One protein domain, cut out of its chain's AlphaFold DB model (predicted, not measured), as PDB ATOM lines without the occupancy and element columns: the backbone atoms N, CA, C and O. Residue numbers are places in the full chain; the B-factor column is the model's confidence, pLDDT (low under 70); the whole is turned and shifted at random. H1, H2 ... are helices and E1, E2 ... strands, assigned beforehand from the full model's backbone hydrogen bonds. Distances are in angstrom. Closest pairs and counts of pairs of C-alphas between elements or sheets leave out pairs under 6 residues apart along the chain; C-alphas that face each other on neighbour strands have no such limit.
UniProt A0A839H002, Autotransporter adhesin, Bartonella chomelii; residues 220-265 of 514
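AT A GLANCE: This is residues 220 to 265 of the 514 residues of the protein "Autotransporter adhesin" of Bartonella chomelii (UniProt A0A839H002). One long helix, H1, makes the length of this model, and a small two-strand hairpin, E1 and E2, packs on the half of it where it begins, with E1 nearer to it than E2. The far end of H1 sticks out: residues 259 to 265, of which 259 to 264 belong to H1, stand free. The printed part has 46 residues with two named strands and one named helix, in the order E1, E2, H1; the sheet E1 - E2 is antiparallel and the class is mixed, helices and strands. The whole is loose, with a radius of gyration of the C-alphas of 12.5 A, and a rod, spanning 43 by 17 by 8 A.

HOW THE PARTS SIT: Look first at the sheet, where E1, residues 220 to 223, and E2, residues 231 to 235, form a hairpin, antiparallel at 132 degrees between their directions. There you find N 221 and O 233 within hydrogen-bond range at 3.0 A, and N 233 and O 221 also at 3.0 A. Move outward to H1, residues 238 to 264: its closest C-alpha to E1 is that of Ser 248, 4.8 A from that of Asn 223, one of 10 pairs within 8 A. E2 and H1 have 1 such pair, the C-alphas of Tyr 235 and Ala 241, 5.5 A apart. In H1 every O i to N i+4 pair is within hydrogen-bond range.

IN THESE COORDINATES: Find C-alpha 220 at (-6.527, 5.219, 172.118), where E1 begins. E2 begins at C-alpha 231 and runs 12.8 A to C-alpha 235. Find C-alpha 238 at (-12.340, 3.926, 181.321); from there H1 runs 38.8 A to C-alpha 264 at (-13.639, -27.278, 158.338).

THE WHOLE: The two C-alphas farthest apart, those of His 236 and Ser 265, are 43.2 A apart. The printed part has no cut. The link from E1 to E2 is short and that from E2 to H1 is tight. Confidence is under 70 at residues 225 to 229 and 263 to 264; the mean pLDDT of the printed part is 84.1.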
ATOM      1  N   MET A 220      -6.524   5.635 173.519       93.06
ATOM      2  CA  MET A 220      -6.527   5.219 172.118       93.06
ATOM      3  C   MET A 220      -6.769   3.715 172.061       93.06
ATOM      4  O   MET A 220      -5.933   2.944 172.537       93.06
ATOM      5  N   VAL A 221      -7.899   3.291 171.499       92.12
ATOM      6  CA  VAL A 221      -8.209   1.868 171.318       92.12
ATOM      7  C   VAL A 221      -8.428   1.589 169.839       92.12
ATOM      8  O   VAL A 221      -9.295   2.184 169.200       92.12
ATOM      9  N   THR A 222      -7.655   0.651 169.299       88.31
ATOM     10  CA  THR A 222      -7.859   0.126 167.949       88.31
ATOM     11  C   THR A 222      -8.986  -0.904 167.975       88.31
ATOM     12  O   THR A 222      -8.879  -1.960 168.610       88.31
ATOM     13  N   ASN A 223     -10.080  -0.618 167.272       81.38
ATOM     14  CA  ASN A 223     -11.203  -1.546 167.181       81.38
ATOM     15  C   ASN A 223     -11.054  -2.468 165.966       81.38
ATOM     16  O   ASN A 223     -11.212  -2.036 164.825       81.38
ATOM     17  N   PHE A 224     -10.788  -3.753 166.192       77.19
ATOM     18  CA  PHE A 224     -10.733  -4.756 165.136       77.19
ATOM     19  C   PHE A 224     -12.142  -5.273 164.829       77.19
ATOM     20  O   PHE A 224     -12.551  -6.337 165.286       77.19
ATOM     21  N   GLY A 225     -12.895  -4.525 164.019       67.44
ATOM     22  CA  GLY A 225     -14.176  -5.004 163.500       67.44
ATOM     23  C   GLY A 225     -14.031  -6.293 162.673       67.44
ATOM     24  O   GLY A 225     -12.954  -6.606 162.155       67.44
ATOM     25  N   ALA A 226     -15.141  -7.014 162.469       58.41
ATOM     26  CA  ALA A 226     -15.186  -8.285 161.728       58.41
ATOM     27  C   ALA A 226     -14.616  -8.215 160.289       58.41
ATOM     28  O   ALA A 226     -14.263  -9.235 159.708       58.41
ATOM     29  N   GLN A 227     -14.497  -7.012 159.714       62.75
ATOM     30  CA  GLN A 227     -14.016  -6.753 158.348       62.75
ATOM     31  C   GLN A 227     -12.513  -6.393 158.268       62.75
ATOM     32  O   GLN A 227     -12.006  -6.090 157.189       62.75
ATOM     33  N   GLY A 228     -11.770  -6.423 159.382       59.62
ATOM     34  CA  GLY A 228     -10.299  -6.440 159.365       59.62
ATOM     35  C   GLY A 228      -9.567  -5.104 159.181       59.62
ATOM     36  O   GLY A 228      -8.340  -5.118 159.104       59.62
ATOM     37  N   LYS A 229     -10.254  -3.956 159.160       64.69
ATOM     38  CA  LYS A 229      -9.604  -2.638 159.271       64.69
ATOM     39  C   LYS A 229      -9.844  -2.067 160.662       64.69
ATOM     40  O   LYS A 229     -10.974  -1.732 160.993       64.69
ATOM     41  N   GLY A 230      -8.780  -2.017 161.460       70.25
ATOM     42  CA  GLY A 230      -8.787  -1.304 162.727       70.25
ATOM     43  C   GLY A 230      -8.483   0.166 162.495       70.25
ATOM     44  O   GLY A 230      -7.473   0.483 161.870       70.25
ATOM     45  N   GLU A 231      -9.358   1.038 162.975       80.12
ATOM     46  CA  GLU A 231      -9.073   2.462 163.122       80.12
ATOM     47  C   GLU A 231      -8.902   2.762 164.607       80.12
ATOM     48  O   GLU A 231      -9.604   2.195 165.453       80.12
ATOM     49  N   ASP A 232      -7.952   3.639 164.915       88.75
ATOM     50  CA  ASP A 232      -7.760   4.116 166.274       88.75
ATOM     51  C   ASP A 232      -8.875   5.100 166.620       88.75
ATOM     52  O   ASP A 232      -9.086   6.095 165.923       88.75
ATOM     53  N   GLN A 233      -9.581   4.825 167.712       90.62
ATOM     54  CA  GLN A 233     -10.621   5.698 168.240       90.62
ATOM     55  C   GLN A 233     -10.225   6.223 169.620       90.62
ATOM     56  O   GLN A 233      -9.550   5.540 170.393       90.62
ATOM     57  N   GLN A 234     -10.637   7.462 169.897       94.44
ATOM     58  CA  GLN A 234     -10.402   8.153 171.162       94.44
ATOM     59  C   GLN A 234     -11.575   7.942 172.114       94.44
ATOM     60  O   GLN A 234     -12.731   8.071 171.709       94.44
ATOM     61  N   TYR A 235     -11.261   7.679 173.379       94.00
ATOM     62  CA  TYR A 235     -12.231   7.535 174.462       94.00
ATOM     63  C   TYR A 235     -11.774   8.329 175.685       94.00
ATOM     64  O   TYR A 235     -10.591   8.307 176.025       94.00
ATOM     65  N   HIS A 236     -12.700   9.000 176.370       94.94
ATOM     66  CA  HIS A 236     -12.375   9.938 177.458       94.94
ATOM     67  C   HIS A 236     -12.641   9.390 178.862       94.94
ATOM     68  O   HIS A 236     -12.412  10.054 179.871       94.94
ATOM     69  N   ASN A 237     -13.117   8.149 178.950       92.38
ATOM     70  CA  ASN A 237     -13.290   7.451 180.211       92.38
ATOM     71  C   ASN A 237     -12.989   5.957 180.071       92.38
ATOM     72  O   ASN A 237     -12.990   5.382 178.981       92.38
ATOM     73  N   VAL A 238     -12.730   5.333 181.219       92.56
ATOM     74  CA  VAL A 238     -12.340   3.926 181.321       92.56
ATOM     75  C   VAL A 238     -13.445   2.997 180.810       92.56
ATOM     76  O   VAL A 238     -13.154   2.053 180.085       92.56
ATOM     77  N   ALA A 239     -14.710   3.262 181.146       94.69
ATOM     78  CA  ALA A 239     -15.818   2.381 180.779       94.69
ATOM     79  C   ALA A 239     -15.974   2.253 179.255       94.69
ATOM     80  O   ALA A 239     -16.105   1.143 178.741       94.69
ATOM     81  N   GLU A 240     -15.901   3.368 178.531       93.19
ATOM     82  CA  GLU A 240     -15.966   3.378 177.069       93.19
ATOM     83  C   GLU A 240     -14.744   2.716 176.430       93.19
ATOM     84  O   GLU A 240     -14.907   1.885 175.537       93.19
ATOM     85  N   ALA A 241     -13.536   3.011 176.923       93.62
ATOM     86  CA  ALA A 241     -12.309   2.401 176.416       93.62
ATOM     87  C   ALA A 241     -12.328   0.867 176.577       93.62
ATOM     88  O   ALA A 241     -12.046   0.133 175.627       93.62
ATOM     89  N   PHE A 242     -12.726   0.360 177.747       94.06
ATOM     90  CA  PHE A 242     -12.879  -1.083 177.973       94.06
ATOM     91  C   PHE A 242     -14.045  -1.681 177.178       94.06
ATOM     92  O   PHE A 242     -13.934  -2.811 176.696       94.06
ATOM     93  N   GLY A 243     -15.135  -0.935 176.983       92.62
ATOM     94  CA  GLY A 243     -16.221  -1.320 176.083       92.62
ATOM     95  C   GLY A 243     -15.725  -1.534 174.651       92.62
ATOM     96  O   GLY A 243     -16.022  -2.562 174.042       92.62
ATOM     97  N   ALA A 244     -14.891  -0.624 174.147       91.62
ATOM     98  CA  ALA A 244     -14.274  -0.728 172.829       91.62
ATOM     99  C   ALA A 244     -13.314  -1.924 172.720       91.62
ATOM    100  O   ALA A 244     -13.362  -2.659 171.731       91.62
ATOM    101  N   VAL A 245     -12.495  -2.181 173.748       91.88
ATOM    102  CA  VAL A 245     -11.650  -3.388 173.819       91.88
ATOM    103  C   VAL A 245     -12.507  -4.655 173.771       91.88
ATOM    104  O   VAL A 245     -12.180  -5.586 173.036       91.88
ATOM    105  N   ASN A 246     -13.623  -4.693 174.499       92.44
ATOM    106  CA  ASN A 246     -14.539  -5.833 174.497       92.44
ATOM    107  C   ASN A 246     -15.165  -6.073 173.110       92.44
ATOM    108  O   ASN A 246     -15.238  -7.213 172.647       92.44
ATOM    109  N   THR A 247     -15.567  -5.008 172.411       89.56
ATOM    110  CA  THR A 247     -16.035  -5.098 171.018       89.56
ATOM    111  C   THR A 247     -14.937  -5.618 170.089       89.56
ATOM    112  O   THR A 247     -15.192  -6.522 169.296       89.56
ATOM    113  N   SER A 248     -13.712  -5.109 170.229       90.00
ATOM    114  CA  SER A 248     -12.543  -5.537 169.450       90.00
ATOM    115  C   SER A 248     -12.227  -7.027 169.669       90.00
ATOM    116  O   SER A 248     -12.007  -7.774 168.715       90.00
ATOM    117  N   MET A 249     -12.302  -7.500 170.918       90.38
ATOM    118  CA  MET A 249     -12.123  -8.913 171.274       90.38
ATOM    119  C   MET A 249     -13.244  -9.801 170.718       90.38
ATOM    120  O   MET A 249     -12.980 -10.905 170.246       90.38
ATOM    121  N   SER A 250     -14.486  -9.314 170.723       88.88
ATOM    122  CA  SER A 250     -15.620 -10.022 170.112       88.88
ATOM    123  C   SER A 250     -15.426 -10.165 168.599       88.88
ATOM    124  O   SER A 250     -15.553 -11.261 168.061       88.88
ATOM    125  N   GLY A 251     -15.001  -9.092 167.923       87.06
ATOM    126  CA  GLY A 251     -14.650  -9.134 166.501       87.06
ATOM    127  C   GLY A 251     -13.478 -10.075 166.198       87.06
ATOM    128  O   GLY A 251     -13.481 -10.760 165.175       87.06
ATOM    129  N   PHE A 252     -12.492 -10.168 167.096       87.56
ATOM    130  CA  PHE A 252     -11.426 -11.166 166.995       87.56
ATOM    131  C   PHE A 252     -11.964 -12.597 167.132       87.56
ATOM    132  O   PHE A 252     -11.621 -13.445 166.310       87.56
ATOM    133  N   ASN A 253     -12.834 -12.859 168.109       88.12
ATOM    134  CA  ASN A 253     -13.478 -14.162 168.280       88.12
ATOM    135  C   ASN A 253     -14.275 -14.577 167.029       88.12
ATOM    136  O   ASN A 253     -14.127 -15.704 166.561       88.12
ATOM    137  N   ASP A 254     -15.040 -13.660 166.431       87.56
ATOM    138  CA  ASP A 254     -15.776 -13.928 165.188       87.56
ATOM    139  C   ASP A 254     -14.830 -14.301 164.037       87.56
ATOM    140  O   ASP A 254     -15.101 -15.221 163.264       87.56
ATOM    141  N   ARG A 255     -13.681 -13.620 163.933       85.69
ATOM    142  CA  ARG A 255     -12.652 -13.942 162.931       85.69
ATOM    143  C   ARG A 255     -12.009 -15.302 163.183       85.69
ATOM    144  O   ARG A 255     -11.781 -16.031 162.222       85.69
ATOM    145  N   VAL A 256     -11.728 -15.657 164.437       87.62
ATOM    146  CA  VAL A 256     -11.216 -16.992 164.793       87.62
ATOM    147  C   VAL A 256     -12.221 -18.066 164.382       87.62
ATOM    148  O   VAL A 256     -11.841 -18.999 163.680       87.62
ATOM    149  N   GLN A 257     -13.505 -17.884 164.692       86.50
ATOM    150  CA  GLN A 257     -14.559 -18.811 164.269       86.50
ATOM    151  C   GLN A 257     -14.677 -18.905 162.744       86.50
ATOM    152  O   GLN A 257     -14.862 -19.991 162.200       86.50
ATOM    153  N   GLN A 258     -14.550 -17.788 162.017       84.25
ATOM    154  CA  GLN A 258     -14.515 -17.816 160.552       84.25
ATOM    155  C   GLN A 258     -13.324 -18.620 160.022       84.25
ATOM    156  O   GLN A 258     -13.499 -19.402 159.089       84.25
ATOM    157  N   VAL A 259     -12.139 -18.470 160.620       84.19
ATOM    158  CA  VAL A 259     -10.948 -19.250 160.250       84.19
ATOM    159  C   VAL A 259     -11.143 -20.736 160.560       84.19
ATOM    160  O   VAL A 259     -10.849 -21.565 159.702       84.19
ATOM    161  N   GLU A 260     -11.682 -21.093 161.727       83.25
ATOM    162  CA  GLU A 260     -11.991 -22.485 162.098       83.25
ATOM    163  C   GLU A 260     -13.026 -23.121 161.156       83.25
ATOM    164  O   GLU A 260     -12.864 -24.260 160.700       83.25
ATOM    165  N   ASN A 261     -14.065 -22.369 160.793       77.25
ATOM    166  CA  ASN A 261     -15.075 -22.807 159.832       77.25
ATOM    167  C   ASN A 261     -14.488 -22.967 158.424       77.25
ATOM    168  O   ASN A 261     -14.763 -23.963 157.756       77.25
ATOM    169  N   GLN A 262     -13.640 -22.034 157.982       78.25
ATOM    170  CA  GLN A 262     -12.925 -22.157 156.711       78.25
ATOM    171  C   GLN A 262     -12.025 -23.398 156.705       78.25
ATOM    172  O   GLN A 262     -11.966 -24.106 155.698       78.25
ATOM    173  N   TYR A 263     -11.376 -23.698 157.832       68.75
ATOM    174  CA  TYR A 263     -10.599 -24.921 158.002       68.75
ATOM    175  C   TYR A 263     -11.481 -26.165 157.850       68.75
ATOM    176  O   TYR A 263     -11.095 -27.106 157.166       68.75
ATOM    177  N   SER A 264     -12.697 -26.149 158.398       66.00
ATOM    178  CA  SER A 264     -13.639 -27.278 158.338       66.00
ATOM    179  C   SER A 264     -14.232 -27.534 156.944       66.00
ATOM    180  O   SER A 264     -14.642 -28.653 156.652       66.00
ATOM    181  N   SER A 265     -14.279 -26.528 156.065       70.31
ATOM    182  CA  SER A 265     -14.796 -26.658 154.688       70.31
ATOM    183  C   SER A 265     -13.723 -26.964 153.628       70.31
ATOM    184  O   SER A 265     -14.027 -26.980 152.436       70.31
TER     185      SER A 265